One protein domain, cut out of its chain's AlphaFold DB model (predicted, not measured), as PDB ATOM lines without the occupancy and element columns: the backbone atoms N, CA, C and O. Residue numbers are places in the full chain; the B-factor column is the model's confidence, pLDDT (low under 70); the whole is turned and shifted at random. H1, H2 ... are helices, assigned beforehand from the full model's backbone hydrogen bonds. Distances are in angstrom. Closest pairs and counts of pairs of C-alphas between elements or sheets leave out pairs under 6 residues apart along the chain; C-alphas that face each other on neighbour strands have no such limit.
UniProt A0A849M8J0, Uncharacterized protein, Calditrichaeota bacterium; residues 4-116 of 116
ATOM      1  N   ASP A   4     324.010 325.456 393.270       84.50
ATOM      2  CA  ASP A   4     324.478 325.194 391.903       84.50
ATOM      3  C   ASP A   4     323.421 324.482 391.045       84.50
ATOM      4  O   ASP A   4     323.213 324.846 389.884       84.50
ATOM      5  N   ASP A   5     322.686 323.521 391.617       86.62
ATOM      6  CA  ASP A   5     321.578 322.849 390.920       86.62
ATOM      7  C   ASP A   5     320.448 323.833 390.583       86.62
ATOM      8  O   ASP A   5     319.860 323.773 389.501       86.62
ATOM      9  N   VAL A   6     320.147 324.753 391.507       82.25
ATOM     10  CA  VAL A   6     319.132 325.802 391.315       82.25
ATOM     11  C   VAL A   6     319.571 326.767 390.209       82.25
ATOM     12  O   VAL A   6     318.785 327.075 389.317       82.25
ATOM     13  N   ALA A   7     320.833 327.205 390.231       83.31
ATOM     14  CA  ALA A   7     321.391 328.105 389.225       83.31
ATOM     15  C   ALA A   7     321.374 327.480 387.823       83.31
ATOM     16  O   ALA A   7     320.987 328.132 386.850       83.31
ATOM     17  N   LYS A   8     321.746 326.199 387.717       88.25
ATOM     18  CA  LYS A   8     321.694 325.451 386.458       88.25
ATOM     19  C   LYS A   8     320.268 325.377 385.916       88.25
ATOM     20  O   LYS A   8     320.039 325.699 384.755       88.25
ATOM     21  N   LYS A   9     319.304 325.027 386.769       87.00
ATOM     22  CA  LYS A   9     317.897 324.938 386.372       87.00
ATOM     23  C   LYS A   9     317.331 326.292 385.937       87.00
ATOM     24  O   LYS A   9     316.618 326.359 384.936       87.00
ATOM     25  N   LEU A  10     317.686 327.376 386.632       84.94
ATOM     26  CA  LEU A  10     317.306 328.728 386.226       84.94
ATOM     27  C   LEU A  10     317.896 329.083 384.855       84.94
ATOM     28  O   LEU A  10     317.179 329.598 384.002       84.94
ATOM     29  N   LYS A  11     319.173 328.764 384.611       86.19
ATOM     30  CA  LYS A  11     319.824 328.999 383.315       86.19
ATOM     31  C   LYS A  11     319.103 328.278 382.173       86.19
ATOM     32  O   LYS A  11     318.789 328.914 381.172       86.19
ATOM     33  N   ASP A  12     318.807 326.991 382.332       83.31
ATOM     34  CA  ASP A  12     318.097 326.208 381.312       83.31
ATOM     35  C   ASP A  12     316.675 326.757 381.073       83.31
ATOM     36  O   ASP A  12     316.213 326.851 379.934       83.31
ATOM     37  N   THR A  13     316.008 327.207 382.142       84.50
ATOM     38  CA  THR A  13     314.685 327.852 382.064       84.50
ATOM     39  C   THR A  13     314.742 329.174 381.294       84.50
ATOM     40  O   THR A  13     313.890 329.416 380.440       84.50
ATOM     41  N   ILE A  14     315.757 330.009 381.542       83.75
ATOM     42  CA  ILE A  14     315.970 331.274 380.823       83.75
ATOM     43  C   ILE A  14     316.203 331.019 379.332       83.75
ATOM     44  O   ILE A  14     315.556 331.664 378.514       83.75
ATOM     45  N   ILE A  15     317.069 330.062 378.978       83.06
ATOM     46  CA  ILE A  15     317.360 329.717 377.576       83.06
ATOM     47  C   ILE A  15     316.077 329.289 376.852       83.06
ATOM     48  O   ILE A  15     315.763 329.809 375.782       83.06
ATOM     49  N   SER A  16     315.295 328.395 377.459       81.81
ATOM     50  CA  SER A  16     314.013 327.950 376.899       81.81
ATOM     51  C   SER A  16     313.031 329.116 376.712       81.81
ATOM     52  O   SER A  16     312.403 329.253 375.660       81.81
ATOM     53  N   PHE A  17     312.932 330.007 377.703       80.81
ATOM     54  CA  PHE A  17     312.063 331.180 377.627       80.81
ATOM     55  C   PHE A  17     312.509 332.168 376.535       80.81
ATOM     56  O   PHE A  17     311.670 332.676 375.790       80.81
ATOM     57  N   GLU A  18     313.817 332.394 376.375       82.44
ATOM     58  CA  GLU A  18     314.390 333.219 375.302       82.44
ATOM     59  C   GLU A  18     314.034 332.681 373.908       82.44
ATOM     60  O   GLU A  18     313.593 333.450 373.047       82.44
ATOM     61  N   GLU A  19     314.155 331.370 373.681       81.31
ATOM     62  CA  GLU A  19     313.788 330.739 372.407       81.31
ATOM     63  C   GLU A  19     312.301 330.914 372.079       81.31
ATOM     64  O   GLU A  19     311.936 331.188 370.928       81.31
ATOM     65  N   LYS A  20     311.430 330.793 373.087       79.31
ATOM     66  CA  LYS A  20     309.985 331.005 372.930       79.31
ATOM     67  C   LYS A  20     309.656 332.473 372.662       79.31
ATOM     68  O   LYS A  20     308.879 332.756 371.751       79.31
ATOM     69  N   CYS A  21     310.290 333.411 373.368       78.56
ATOM     70  CA  CYS A  21     310.173 334.844 373.090       78.56
ATOM     71  C   CYS A  21     310.609 335.187 371.658       78.56
ATOM     72  O   CYS A  21     309.918 335.939 370.970       78.56
ATOM     73  N   LEU A  22     311.724 334.623 371.185       82.00
ATOM     74  CA  LEU A  22     312.209 334.833 369.820       82.00
ATOM     75  C   LEU A  22     311.229 334.273 368.786       82.00
ATOM     76  O   LEU A  22     310.889 334.965 367.824       82.00
ATOM     77  N   SER A  23     310.753 333.048 369.004       77.50
ATOM     78  CA  SER A  23     309.773 332.393 368.133       77.50
ATOM     79  C   SER A  23     308.486 333.217 368.047       77.50
ATOM     80  O   SER A  23     308.002 333.493 366.951       77.50
ATOM     81  N   TYR A  24     307.995 333.710 369.188       74.38
ATOM     82  CA  TYR A  24     306.832 334.590 369.247       74.38
ATOM     83  C   TYR A  24     307.062 335.920 368.520       74.38
ATOM     84  O   TYR A  24     306.217 336.335 367.732       74.38
ATOM     85  N   TYR A  25     308.202 336.581 368.742       82.88
ATOM     86  CA  TYR A  25     308.516 337.849 368.080       82.88
ATOM     87  C   TYR A  25     308.550 337.700 366.560       82.88
ATOM     88  O   TYR A  25     307.919 338.467 365.836       82.88
ATOM     89  N   LEU A  26     309.281 336.700 366.070       76.31
ATOM     90  CA  LEU A  26     309.370 336.439 364.644       76.31
ATOM     91  C   LEU A  26     307.986 336.077 364.078       76.31
ATOM     92  O   LEU A  26     307.620 336.585 363.015       76.31
ATOM     93  N   HIS A  27     307.200 335.261 364.795       73.75
ATOM     94  CA  HIS A  27     305.832 334.938 364.407       73.75
ATOM     95  C   HIS A  27     304.996 336.212 364.260       73.75
ATOM     96  O   HIS A  27     304.458 336.440 363.179       73.75
ATOM     97  N   PHE A  28     304.955 337.059 365.290       70.44
ATOM     98  CA  PHE A  28     304.235 338.333 365.290       70.44
ATOM     99  C   PHE A  28     304.638 339.222 364.108       70.44
ATOM    100  O   PHE A  28     303.779 339.707 363.376       70.44
ATOM    101  N   GLU A  29     305.939 339.408 363.862       76.12
ATOM    102  CA  GLU A  29     306.398 340.202 362.715       76.12
ATOM    103  C   GLU A  29     305.918 339.586 361.387       76.12
ATOM    104  O   GLU A  29     305.558 340.300 360.455       76.12
ATOM    105  N   SER A  30     305.825 338.261 361.293       67.19
ATOM    106  CA  SER A  30     305.340 337.599 360.084       67.19
ATOM    107  C   SER A  30     303.827 337.648 359.878       67.19
ATOM    108  O   SER A  30     303.382 337.823 358.740       67.19
ATOM    109  N   SER A  31     303.036 337.486 360.937       65.69
ATOM    110  CA  SER A  31     301.579 337.401 360.869       65.69
ATOM    111  C   SER A  31     300.950 338.791 360.854       65.69
ATOM    112  O   SER A  31     300.151 339.080 359.965       65.69
ATOM    113  N   GLU A  32     301.386 339.674 361.750       58.78
ATOM    114  CA  GLU A  32     300.755 340.975 361.998       58.78
ATOM    115  C   GLU A  32     301.353 342.107 361.146       58.78
ATOM    116  O   GLU A  32     300.655 343.054 360.782       58.78
ATOM    117  N   ARG A  33     302.636 342.022 360.757       57.59
ATOM    118  CA  ARG A  33     303.325 343.094 360.001       57.59
ATOM    119  C   ARG A  33     303.444 342.879 358.493       57.59
ATOM    120  O   ARG A  33     304.154 343.624 357.826       57.59
ATOM    121  N   LYS A  34     302.696 341.924 357.926       59.25
ATOM    122  CA  LYS A  34     302.646 341.663 356.472       59.25
ATOM    123  C   LYS A  34     304.035 341.433 355.842       59.25
ATOM    124  O   LYS A  34     304.307 341.957 354.764       59.25
ATOM    125  N   LEU A  35     304.909 340.637 356.478       63.91
ATOM    126  CA  LEU A  35     306.158 340.210 355.825       63.91
ATOM    127  C   LEU A  35     305.865 339.574 354.459       63.91
ATOM    128  O   LEU A  35     304.857 338.872 354.292       63.91
ATOM    129  N   ALA A  36     306.769 339.802 353.507       69.94
ATOM    130  CA  ALA A  36     306.712 339.182 352.193       69.94
ATOM    131  C   ALA A  36     306.703 337.641 352.317       69.94
ATOM    132  O   ALA A  36     307.275 337.058 353.245       69.94
ATOM    133  N   GLN A  37     305.965 336.972 351.424       68.38
ATOM    134  CA  GLN A  37     305.667 335.537 351.535       68.38
ATOM    135  C   GLN A  37     306.920 334.651 351.435       68.38
ATOM    136  O   GLN A  37     306.983 333.589 352.051       68.38
ATOM    137  N   ASP A  38     307.932 335.106 350.705       75.25
ATOM    138  CA  ASP A  38     309.247 334.479 350.595       75.25
ATOM    139  C   ASP A  38     309.997 334.477 351.939       75.25
ATOM    140  O   ASP A  38     310.525 333.443 352.347       75.25
ATOM    141  N   ILE A  39     309.962 335.585 352.686       68.81
ATOM    142  CA  ILE A  39     310.552 335.677 354.030       68.81
ATOM    143  C   ILE A  39     309.821 334.737 354.995       68.81
ATOM    144  O   ILE A  39     310.463 334.021 355.764       68.81
ATOM    145  N   LYS A  40     308.485 334.667 354.920       66.50
ATOM    146  CA  LYS A  40     307.684 333.724 355.725       66.50
ATOM    147  C   LYS A  40     308.110 332.273 355.501       66.50
ATOM    148  O   LYS A  40     308.203 331.513 356.463       66.50
ATOM    149  N   ASN A  41     308.379 331.891 354.255       71.75
ATOM    150  CA  ASN A  41     308.800 330.535 353.915       71.75
ATOM    151  C   ASN A  41     310.213 330.232 354.441       71.75
ATOM    152  O   ASN A  41     310.392 329.214 355.104       71.75
ATOM    153  N   LYS A  42     311.175 331.155 354.274       71.50
ATOM    154  CA  LYS A  42     312.539 330.999 354.821       71.50
ATOM    155  C   LYS A  42     312.543 330.821 356.344       71.50
ATOM    156  O   LYS A  42     313.344 330.062 356.885       71.50
ATOM    157  N   ILE A  43     311.650 331.516 357.052       64.44
ATOM    158  CA  ILE A  43     311.534 331.369 358.506       64.44
ATOM    159  C   ILE A  43     310.947 329.998 358.876       64.44
ATOM    160  O   ILE A  43     311.488 329.327 359.753       64.44
ATOM    161  N   LYS A  44     309.900 329.537 358.181       67.06
ATOM    162  CA  LYS A  44     309.326 328.196 358.397       67.06
ATOM    163  C   LYS A  44     310.339 327.080 358.153       67.06
ATOM    164  O   LYS A  44     310.392 326.139 358.935       67.06
ATOM    165  N   GLU A  45     311.153 327.192 357.108       67.38
ATOM    166  CA  GLU A  45     312.197 326.209 356.790       67.38
ATOM    167  C   GLU A  45     313.283 326.151 357.869       67.38
ATOM    168  O   GLU A  45     313.733 325.071 358.242       67.38
ATOM    169  N   LYS A  46     313.694 327.310 358.397       62.16
ATOM    170  CA  LYS A  46     314.815 327.394 359.340       62.16
ATOM    171  C   LYS A  46     314.429 327.111 360.792       62.16
ATOM    172  O   LYS A  46     315.257 326.612 361.549       62.16
ATOM    173  N   TYR A  47     313.204 327.448 361.189       57.47
ATOM    174  CA  TYR A  47     312.753 327.366 362.582       57.47
ATOM    175  C   TYR A  47     311.615 326.353 362.794       57.47
ATOM    176  O   TYR A  47     311.264 326.074 363.937       57.47
ATOM    177  N   GLY A  48     311.094 325.748 361.724       55.12
ATOM    178  CA  GLY A  48     309.996 324.782 361.756       55.12
ATOM    179  C   GLY A  48     308.617 325.444 361.664       55.12
ATOM    180  O   GLY A  48     308.402 326.555 362.152       55.12
ATOM    181  N   SER A  49     307.656 324.748 361.049       53.12
ATOM    182  CA  SER A  49     306.259 325.196 360.921       53.12
ATOM    183  C   SER A  49     305.556 325.361 362.272       53.12
ATOM    184  O   SER A  49     304.743 326.270 362.428       53.12
ATOM    185  N   GLU A  50     305.900 324.526 363.255       47.47
ATOM    186  CA  GLU A  50     305.280 324.509 364.586       47.47
ATOM    187  C   GLU A  50     305.765 325.645 365.497       47.47
ATOM    188  O   GLU A  50     304.995 326.141 366.314       47.47
ATOM    189  N   LYS A  51     306.994 326.153 365.310       44.25
ATOM    190  CA  LYS A  51     307.503 327.316 366.066       44.25
ATOM    191  C   LYS A  51     306.945 328.654 365.559       44.25
ATOM    192  O   LYS A  51     307.275 329.701 366.113       44.25
ATOM    193  N   PHE A  52     306.125 328.634 364.502       44.69
ATOM    194  CA  PHE A  52     305.708 329.826 363.760       44.69
ATOM    195  C   PHE A  52     304.213 329.938 363.447       44.69
ATOM    196  O   PHE A  52     303.820 330.799 362.652       44.69
ATOM    197  N   MET A  53     303.369 329.100 364.046       40.88
ATOM    198  CA  MET A  53     301.912 329.205 363.942       40.88
ATOM    199  C   MET A  53     301.299 329.589 365.296       40.88
ATOM    200  O   MET A  53     301.734 329.071 366.326       40.88
ATOM    201  N   PRO A  54     300.285 330.472 365.339       41.69
ATOM    202  CA  PRO A  54     299.602 330.791 366.572       41.69
ATOM    203  C   PRO A  54     298.553 329.712 366.867       41.69
ATOM    204  O   PRO A  54     297.667 329.437 366.064       41.69
ATOM    205  N   ALA A  55     298.633 329.161 368.071       38.81
ATOM    206  CA  ALA A  55     297.524 329.221 369.019       38.81
ATOM    207  C   ALA A  55     296.146 328.663 368.637       38.81
ATOM    208  O   ALA A  55     295.155 329.134 369.187       38.81
ATOM    209  N   LEU A  56     296.036 327.603 367.845       34.59
ATOM    210  CA  LEU A  56     295.031 326.597 368.204       34.59
ATOM    211  C   LEU A  56     295.684 325.733 369.287       34.59
ATOM    212  O   LEU A  56     296.336 324.750 368.972       34.59
ATOM    213  N   GLY A  57     295.636 326.199 370.542       40.88
ATOM    214  CA  GLY A  57     296.224 325.476 371.679       40.88
ATOM    215  C   GLY A  57     297.392 326.162 372.396       40.88
ATOM    216  O   GLY A  57     298.248 325.477 372.940       40.88
ATOM    217  N   TRP A  58     297.444 327.499 372.497       39.47
ATOM    218  CA  TRP A  58     298.426 328.161 373.390       39.47
ATOM    219  C   TRP A  58     298.356 327.674 374.849       39.47
ATOM    220  O   TRP A  58     299.346 327.747 375.562       39.47
ATOM    221  N   LYS A  59     297.219 327.125 375.288       39.34
ATOM    222  CA  LYS A  59     297.095 326.423 376.575       39.34
ATOM    223  C   LYS A  59     297.803 325.058 376.600       39.34
ATOM    224  O   LYS A  59     298.253 324.624 377.649       39.34
ATOM    225  N   GLU A  60     297.891 324.379 375.461       40.28
ATOM    226  CA  GLU A  60     298.420 323.016 375.331       40.28
ATOM    227  C   GLU A  60     299.940 323.009 375.120       40.28
ATOM    228  O   GLU A  60     300.628 322.166 375.685       40.28
ATOM    229  N   SER A  61     300.494 323.980 374.381       41.97
ATOM    230  CA  SER A  61     301.950 324.070 374.142       41.97
ATOM    231  C   SER A  61     302.748 324.632 375.327       41.97
ATOM    232  O   SER A  61     303.971 324.501 375.367       41.97
ATOM    233  N   PHE A  62     302.069 325.280 376.275       43.31
ATOM    234  CA  PHE A  62     302.686 325.973 377.410       43.31
ATOM    235  C   PHE A  62     302.387 325.299 378.759       43.31
ATOM    236  O   PHE A  62     303.001 325.650 379.760       43.31
ATOM    237  N   GLY A  63     301.519 324.281 378.781       45.28
ATOM    238  CA  GLY A  63     301.049 323.649 380.013       45.28
ATOM    239  C   GLY A  63     300.076 324.538 380.799       45.28
ATOM    240  O   GLY A  63     299.805 325.680 380.436       45.28
ATOM    241  N   GLU A  64     299.521 324.008 381.891       50.03
ATOM    242  CA  GLU A  64     298.540 324.730 382.724       50.03
ATOM    243  C   GLU A  64     299.118 325.975 383.427       50.03
ATOM    244  O   GLU A  64     298.358 326.851 383.839       50.03
ATOM    245  N   LEU A  65     300.448 326.072 383.538       55.88
ATOM    246  CA  LEU A  65     301.175 327.223 384.078       55.88
ATOM    247  C   LEU A  65     301.754 328.048 382.930       55.88
ATOM    248  O   LEU A  65     302.424 327.495 382.063       55.88
ATOM    249  N   ALA A  66     301.563 329.370 382.936       66.69
ATOM    250  CA  ALA A  66     302.223 330.210 381.944       66.69
ATOM    251  C   ALA A  66     303.748 330.093 382.113       66.69
ATOM    252  O   ALA A  66     304.253 330.116 383.235       66.69
ATOM    253  N   ASP A  67     304.515 330.030 381.022       67.88
ATOM    254  CA  ASP A  67     305.985 329.967 381.101       67.88
ATOM    255  C   ASP A  67     306.592 331.121 381.920       67.88
ATOM    256  O   ASP A  67     307.633 330.964 382.558       67.88
ATOM    257  N   SER A  68     305.926 332.282 381.925       68.94
ATOM    258  CA  SER A  68     306.302 333.413 382.775       68.94
ATOM    259  C   SER A  68     306.217 333.063 384.263       68.94
ATOM    260  O   SER A  68     307.061 333.510 385.032       68.94
ATOM    261  N   ASP A  69     305.228 332.271 384.676       73.81
ATOM    262  CA  ASP A  69     305.067 331.831 386.063       73.81
ATOM    263  C   ASP A  69     306.130 330.789 386.429       73.81
ATOM    264  O   ASP A  69     306.645 330.780 387.547       73.81
ATOM    265  N   ILE A  70     306.511 329.924 385.481       77.75
ATOM    266  CA  ILE A  70     307.615 328.969 385.657       77.75
ATOM    267  C   ILE A  70     308.932 329.725 385.861       77.75
ATOM    268  O   ILE A  70     309.658 329.446 386.816       77.75
ATOM    269  N   LEU A  71     309.220 330.712 385.010       79.62
ATOM    270  CA  LEU A  71     310.409 331.550 385.135       79.62
ATOM    271  C   LEU A  71     310.409 332.334 386.455       79.62
ATOM    272  O   LEU A  71     311.415 332.323 387.164       79.62
ATOM    273  N   ASP A  72     309.285 332.950 386.827       81.19
ATOM    274  CA  ASP A  72     309.146 333.664 388.101       81.19
ATOM    275  C   ASP A  72     309.432 332.733 389.298       81.19
ATOM    276  O   ASP A  72     310.148 333.114 390.229       81.19
ATOM    277  N   ASN A  73     308.939 331.490 389.259       82.81
ATOM    278  CA  ASN A  73     309.173 330.496 390.306       82.81
ATOM    279  C   ASN A  73     310.642 330.061 390.405       82.81
ATOM    280  O   ASN A  73     311.159 329.907 391.513       82.81
ATOM    281  N   GLU A  74     311.330 329.847 389.284       83.81
ATOM    282  CA  GLU A  74     312.745 329.455 389.302       83.81
ATOM    283  C   GLU A  74     313.661 330.626 389.701       83.81
ATOM    284  O   GLU A  74     314.623 330.414 390.442       83.81
ATOM    285  N   ILE A  75     313.329 331.867 389.320       82.75
ATOM    286  CA  ILE A  75     314.020 333.074 389.809       82.75
ATOM    287  C   ILE A  75     313.882 333.169 391.328       82.75
ATOM    288  O   ILE A  75     314.881 333.350 392.022       82.75
ATOM    289  N   LYS A  76     312.667 332.988 391.858       83.50
ATOM    290  CA  LYS A  76     312.418 333.035 393.301       83.50
ATOM    291  C   LYS A  76     313.246 331.993 394.060       83.50
ATOM    292  O   LYS A  76     313.933 332.347 395.011       83.50
ATOM    293  N   LYS A  77     313.253 330.736 393.596       84.75
ATOM    294  CA  LYS A  77     314.067 329.660 394.198       84.75
ATOM    295  C   LYS A  77     315.558 329.993 394.204       84.75
ATOM    296  O   LYS A  77     316.256 329.653 395.154       84.75
ATOM    297  N   TYR A  78     316.053 330.630 393.143       84.00
ATOM    298  CA  TYR A  78     317.447 331.058 393.068       84.00
ATOM    299  C   TYR A  78     317.759 332.179 394.060       84.00
ATOM    300  O   TYR A  78     318.743 332.088 394.781       84.00
ATOM    301  N   LEU A  79     316.909 333.203 394.150       82.69
ATOM    302  CA  LEU A  79     317.096 334.295 395.111       82.69
ATOM    303  C   LEU A  79     317.074 333.787 396.561       82.69
ATOM    304  O   LEU A  79     317.920 334.178 397.365       82.69
ATOM    305  N   GLU A  80     316.169 332.856 396.872       83.94
ATOM    306  CA  GLU A  80     316.116 332.176 398.171       83.94
ATOM    307  C   GLU A  80     317.397 331.370 398.452       83.94
ATOM    308  O   GLU A  80     317.917 331.420 399.566       83.94
ATOM    309  N   SER A  81     317.955 330.669 397.453       84.31
ATOM    310  CA  SER A  81     319.157 329.838 397.640       84.31
ATOM    311  C   SER A  81     320.420 330.646 397.950       84.31
ATOM    312  O   SER A  81     321.318 330.135 398.620       84.31
ATOM    313  N   ILE A  82     320.473 331.910 397.522       82.12
ATOM    314  CA  ILE A  82     321.574 332.841 397.814       82.12
ATOM    315  C   ILE A  82     321.263 333.794 398.980       82.12
ATOM    316  O   ILE A  82     322.011 334.740 399.210       82.12
ATOM    317  N   SER A  83     320.173 333.556 399.725       80.62
ATOM    318  CA  SER A  83     319.723 334.412 400.839       80.62
ATOM    319  C   SER A  83     319.520 335.884 400.446       80.62
ATOM    320  O   SER A  83     319.728 336.792 401.252       80.62
ATOM    321  N   TYR A  84     319.119 336.135 399.197       73.75
ATOM    322  CA  TYR A  84     318.838 337.480 398.713       73.75
ATOM    323  C   TYR A  84     317.443 337.919 399.169       73.75
ATOM    324  O   TYR A  84     316.432 337.353 398.753       73.75
ATOM    325  N   ASN A  85     317.380 338.953 400.010       64.75
ATOM    326  CA  ASN A  85     316.123 339.594 400.388       64.75
ATOM    327  C   ASN A  85     315.710 340.592 399.300       64.75
ATOM    328  O   ASN A  85     316.396 341.588 399.075       64.75
ATOM    329  N   GLU A  86     314.586 340.337 398.627       58.34
ATOM    330  CA  GLU A  86     314.048 341.254 397.620       58.34
ATOM    331  C   GLU A  86     313.704 342.622 398.240       58.34
ATOM    332  O   GLU A  86     312.840 342.734 399.113       58.34
ATOM    333  N   GLU A  87     314.348 343.693 397.767       56.62
ATOM    334  CA  GLU A  87     313.899 345.058 398.048       56.62
ATOM    335  C   GLU A  87     312.552 345.325 397.352       56.62
ATOM    336  O   GLU A  87     312.373 345.056 396.163       56.62
ATOM    337  N   LYS A  88     311.601 345.898 398.102       52.78
ATOM    338  CA  LYS A  88     310.161 346.009 397.787       52.78
ATOM    339  C   LYS A  88     309.761 346.644 396.445       52.78
ATOM    340  O   LYS A  88     308.581 346.579 396.110       52.78
ATOM    341  N   PHE A  89     310.659 347.299 395.706       45.78
ATOM    342  CA  PHE A  89     310.246 348.267 394.680       45.78
ATOM    343  C   PHE A  89     310.786 348.046 393.265       45.78
ATOM    344  O   PHE A  89     310.300 348.702 392.347       45.78
ATOM    345  N   VAL A  90     311.700 347.096 393.033       52.41
ATOM    346  CA  VAL A  90     311.986 346.633 391.666       52.41
ATOM    347  C   VAL A  90     312.196 345.134 391.667       52.41
ATOM    348  O   VAL A  90     313.269 344.647 392.004       52.41
ATOM    349  N   LEU A  91     311.156 344.414 391.266       56.47
ATOM    350  CA  LEU A  91     311.157 342.963 391.189       56.47
ATOM    351  C   LEU A  91     312.255 342.510 390.203       56.47
ATOM    352  O   LEU A  91     312.138 342.787 389.002       56.47
ATOM    353  N   PRO A  92     313.325 341.824 390.661       62.47
ATOM    354  CA  PRO A  92     314.393 341.330 389.786       62.47
ATOM    355  C   PRO A  92     313.847 340.508 388.611       62.47
ATOM    356  O   PRO A  92     314.357 340.596 387.494       62.47
ATOM    357  N   LYS A  93     312.734 339.799 388.838       68.69
ATOM    358  CA  LYS A  93     312.004 339.039 387.819       68.69
ATOM    359  C   LYS A  93     311.528 339.865 386.622       68.69
ATOM    360  O   LYS A  93     311.675 339.419 385.488       68.69
ATOM    361  N   ASP A  94     311.027 341.083 386.823       69.69
ATOM    362  CA  ASP A  94     310.515 341.898 385.714       69.69
ATOM    363  C   ASP A  94     311.662 342.484 384.888       69.69
ATOM    364  O   ASP A  94     311.561 342.594 383.665       69.69
ATOM    365  N   ARG A  95     312.800 342.789 385.528       73.69
ATOM    366  CA  ARG A  95     314.030 343.161 384.813       73.69
ATOM    367  C   ARG A  95     314.542 342.007 383.953       73.69
ATOM    368  O   ARG A  95     314.863 342.234 382.790       73.69
ATOM    369  N   ILE A  96     314.576 340.789 384.499       77.62
ATOM    370  CA  ILE A  96     315.023 339.590 383.776       77.62
ATOM    371  C   ILE A  96     314.107 339.309 382.579       77.62
ATOM    372  O   ILE A  96     314.597 339.189 381.459       77.62
ATOM    373  N   LYS A  97     312.782 339.300 382.776       78.88
ATOM    374  CA  LYS A  97     311.810 339.085 381.690       78.88
ATOM    375  C   LYS A  97     311.925 340.134 380.585       78.88
ATOM    376  O   LYS A  97     311.968 339.787 379.407       78.88
ATOM    377  N   ASN A  98     312.036 341.412 380.949       78.75
ATOM    378  CA  ASN A  98     312.211 342.488 379.971       78.75
ATOM    379  C   ASN A  98     313.540 342.382 379.214       78.75
ATOM    380  O   ASN A  98     313.579 342.637 378.012       78.75
ATOM    381  N   MET A  99     314.624 342.004 379.894       83.69
ATOM    382  CA  MET A  99     315.923 341.777 379.261       83.69
ATOM    383  C   MET A  99     315.848 340.636 378.238       83.69
ATOM    384  O   MET A  99     316.241 340.837 377.091       83.69
ATOM    385  N   ILE A 100     315.275 339.492 378.622       83.12
ATOM    386  CA  ILE A 100     315.055 338.331 377.743       83.12
ATOM    387  C   ILE A 100     314.233 338.737 376.515       83.12
ATOM    388  O   ILE A 100     314.640 338.498 375.377       83.12
ATOM    389  N   TRP A 101     313.105 339.419 376.728       82.75
ATOM    390  CA  TRP A 101     312.257 339.887 375.634       82.75
ATOM    391  C   TRP A 101     313.003 340.843 374.692       82.75
ATOM    392  O   TRP A 101     312.936 340.701 373.472       82.75
ATOM    393  N   ASN A 102     313.761 341.798 375.232       84.38
ATOM    394  CA  ASN A 102     314.546 342.728 374.422       84.38
ATOM    395  C   ASN A 102     315.646 342.020 373.619       84.38
ATOM    396  O   ASN A 102     315.820 342.338 372.441       84.38
ATOM    397  N   ASN A 103     316.335 341.041 374.209       86.81
ATOM    398  CA  ASN A 103     317.329 340.220 373.514       86.81
ATOM    399  C   ASN A 103     316.693 339.466 372.340       86.81
ATOM    400  O   ASN A 103     317.174 339.568 371.208       86.81
ATOM    401  N   ALA A 104     315.560 338.801 372.582       83.94
ATOM    402  CA  ALA A 104     314.793 338.104 371.554       83.94
ATOM    403  C   ALA A 104     314.371 339.043 370.410       83.94
ATOM    404  O   ALA A 104     314.513 338.700 369.236       83.94
ATOM    405  N   ARG A 105     313.924 340.267 370.719       86.50
ATOM    406  CA  ARG A 105     313.588 341.276 369.700       86.50
ATOM    407  C   ARG A 105     314.797 341.713 368.882       86.50
ATOM    408  O   ARG A 105     314.689 341.846 367.664       86.50
ATOM    409  N   VAL A 106     315.927 341.999 369.530       89.31
ATOM    410  CA  VAL A 106     317.160 342.421 368.847       89.31
ATOM    411  C   VAL A 106     317.637 341.325 367.900       89.31
ATOM    412  O   VAL A 106     317.943 341.612 366.743       89.31
ATOM    413  N   GLU A 107     317.652 340.075 368.357       87.31
ATOM    414  CA  GLU A 107     318.074 338.950 367.528       87.31
ATOM    415  C   GLU A 107     317.081 338.670 366.397       87.31
ATOM    416  O   GLU A 107     317.477 338.536 365.239       87.31
ATOM    417  N   GLY A 108     315.780 338.709 366.689       85.75
ATOM    418  CA  GLY A 108     314.736 338.575 365.681       85.75
ATOM    419  C   GLY A 108     314.851 339.624 364.573       85.75
ATOM    420  O   GLY A 108     314.770 339.285 363.395       85.75
ATOM    421  N   LYS A 109     315.132 340.888 364.917       86.50
ATOM    422  CA  LYS A 109     315.388 341.947 363.923       86.50
ATOM    423  C   LYS A 109     316.585 341.632 363.028       86.50
ATOM    424  O   LYS A 109     316.477 341.818 361.821       86.50
ATOM    425  N   LYS A 110     317.697 341.145 363.592       88.25
ATOM    426  CA  LYS A 110     318.883 340.751 362.809       88.25
ATOM    427  C   LYS A 110     318.588 339.582 361.873       88.25
ATOM    428  O   LYS A 110     319.110 339.543 360.762       88.25
ATOM    429  N   ILE A 111     317.790 338.611 362.319       83.88
ATOM    430  CA  ILE A 111     317.370 337.483 361.481       83.88
ATOM    431  C   ILE A 111     316.554 338.010 360.303       83.88
ATOM    432  O   ILE A 111     316.903 337.736 359.159       83.88
ATOM    433  N   LEU A 112     315.525 338.816 360.568       79.75
ATOM    434  CA  LEU A 112     314.667 339.380 359.526       79.75
ATOM    435  C   LEU A 112     315.450 340.252 358.535       79.75
ATOM    436  O   LEU A 112     315.264 340.105 357.332       79.75
ATOM    437  N   SER A 113     316.377 341.088 359.014       82.81
ATOM    438  CA  SER A 113     317.201 341.947 358.150       82.81
ATOM    439  C   SER A 113     318.181 341.185 357.258       82.81
ATOM    440  O   SER A 113     318.726 341.771 356.336       82.81
ATOM    441  N   ARG A 114     318.484 339.919 357.568       81.25
ATOM    442  CA  ARG A 114     319.323 339.051 356.723       81.25
ATOM    443  C   ARG A 114     318.508 338.270 355.690       81.25
ATOM    444  O   ARG A 114     319.096 337.643 354.815       81.25
ATOM    445  N   LEU A 115     317.187 338.204 355.859       72.62
ATOM    446  CA  LEU A 115     316.295 337.411 355.012       72.62
ATOM    447  C   LEU A 115     315.644 338.225 353.888       72.62
ATOM    448  O   LEU A 115     315.308 337.616 352.864       72.62
ATOM    449  N   GLY A 116     315.448 339.528 354.110       62.38
ATOM    450  CA  GLY A 116     315.079 340.517 353.090       62.38
ATOM    451  C   GLY A 116     316.306 341.143 352.450       62.38
ATOM    452  O   GLY A 116     316.181 341.544 351.276       62.38
TER     453      GLY A 116
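This is residues 4 to 116 of the 116 residues of an uncharacterized protein of Calditrichaeota bacterium (UniProt A0A849M8J0). Two long helices, H1 and H5, cross as a slanted X near the middle of an elongated body, with H4 folded back beside the first part of H1 and the shorter H2 at the opposite end. Between H2 and H4 the chain makes a loose arch, residues 48 to 66, which holds the tiny H3 on the side of H1 away from H5. The printed part has 113 residues with five named helices, H1 to H5 in chain order, and no named strand; the class is all helix. The whole is loose, with a radius of gyration of the C-alphas of 16.4 A and spans of 51 by 28 by 26 A.

H1, residues 4 to 32, begins at C-alpha 4 (324.478, 325.194, 391.903) and is 41.3 A long. H2 is residues 37 to 47, 15.5 A, and H3 residues 58 to 61, 5.5 A. H4, residues 67 to 81, is 21.1 A long. H5, residues 92 to 115, is 35.0 A long and ends at C-alpha 115 (316.295, 337.411, 355.012).

H5 is the hub, touching three helices. Its C-alpha of Ala 104 is 4.5 A from that of Leu 22 in H1, the closest pair; they run the same way at a steep tilt of 47 degrees. H4 touches residues 6 to 17 of H1, opposite ways at a shallow tilt of 24 degrees, closest at the C-alphas of Leu 10 and Glu 74, 5.5 A. H2 and H5 only just touch, with 3 pairs of C-alphas within 8 A, closest at Ile 39 and Leu 115, 6.1 A. H3 is apart from H1 and H5. Every O i to N i+4 pair is within hydrogen-bond range in H1, H2, H4 and H5; H3 is too short for one.

The C-alphas farthest apart, of Asp 38 and Ser 83, are 51.3 A apart. The printed part has no cut, and no link is long. Mean pLDDT of the printed part is 70.7; 47 residues are under 70, among them 43 to 68 and 85 to 94.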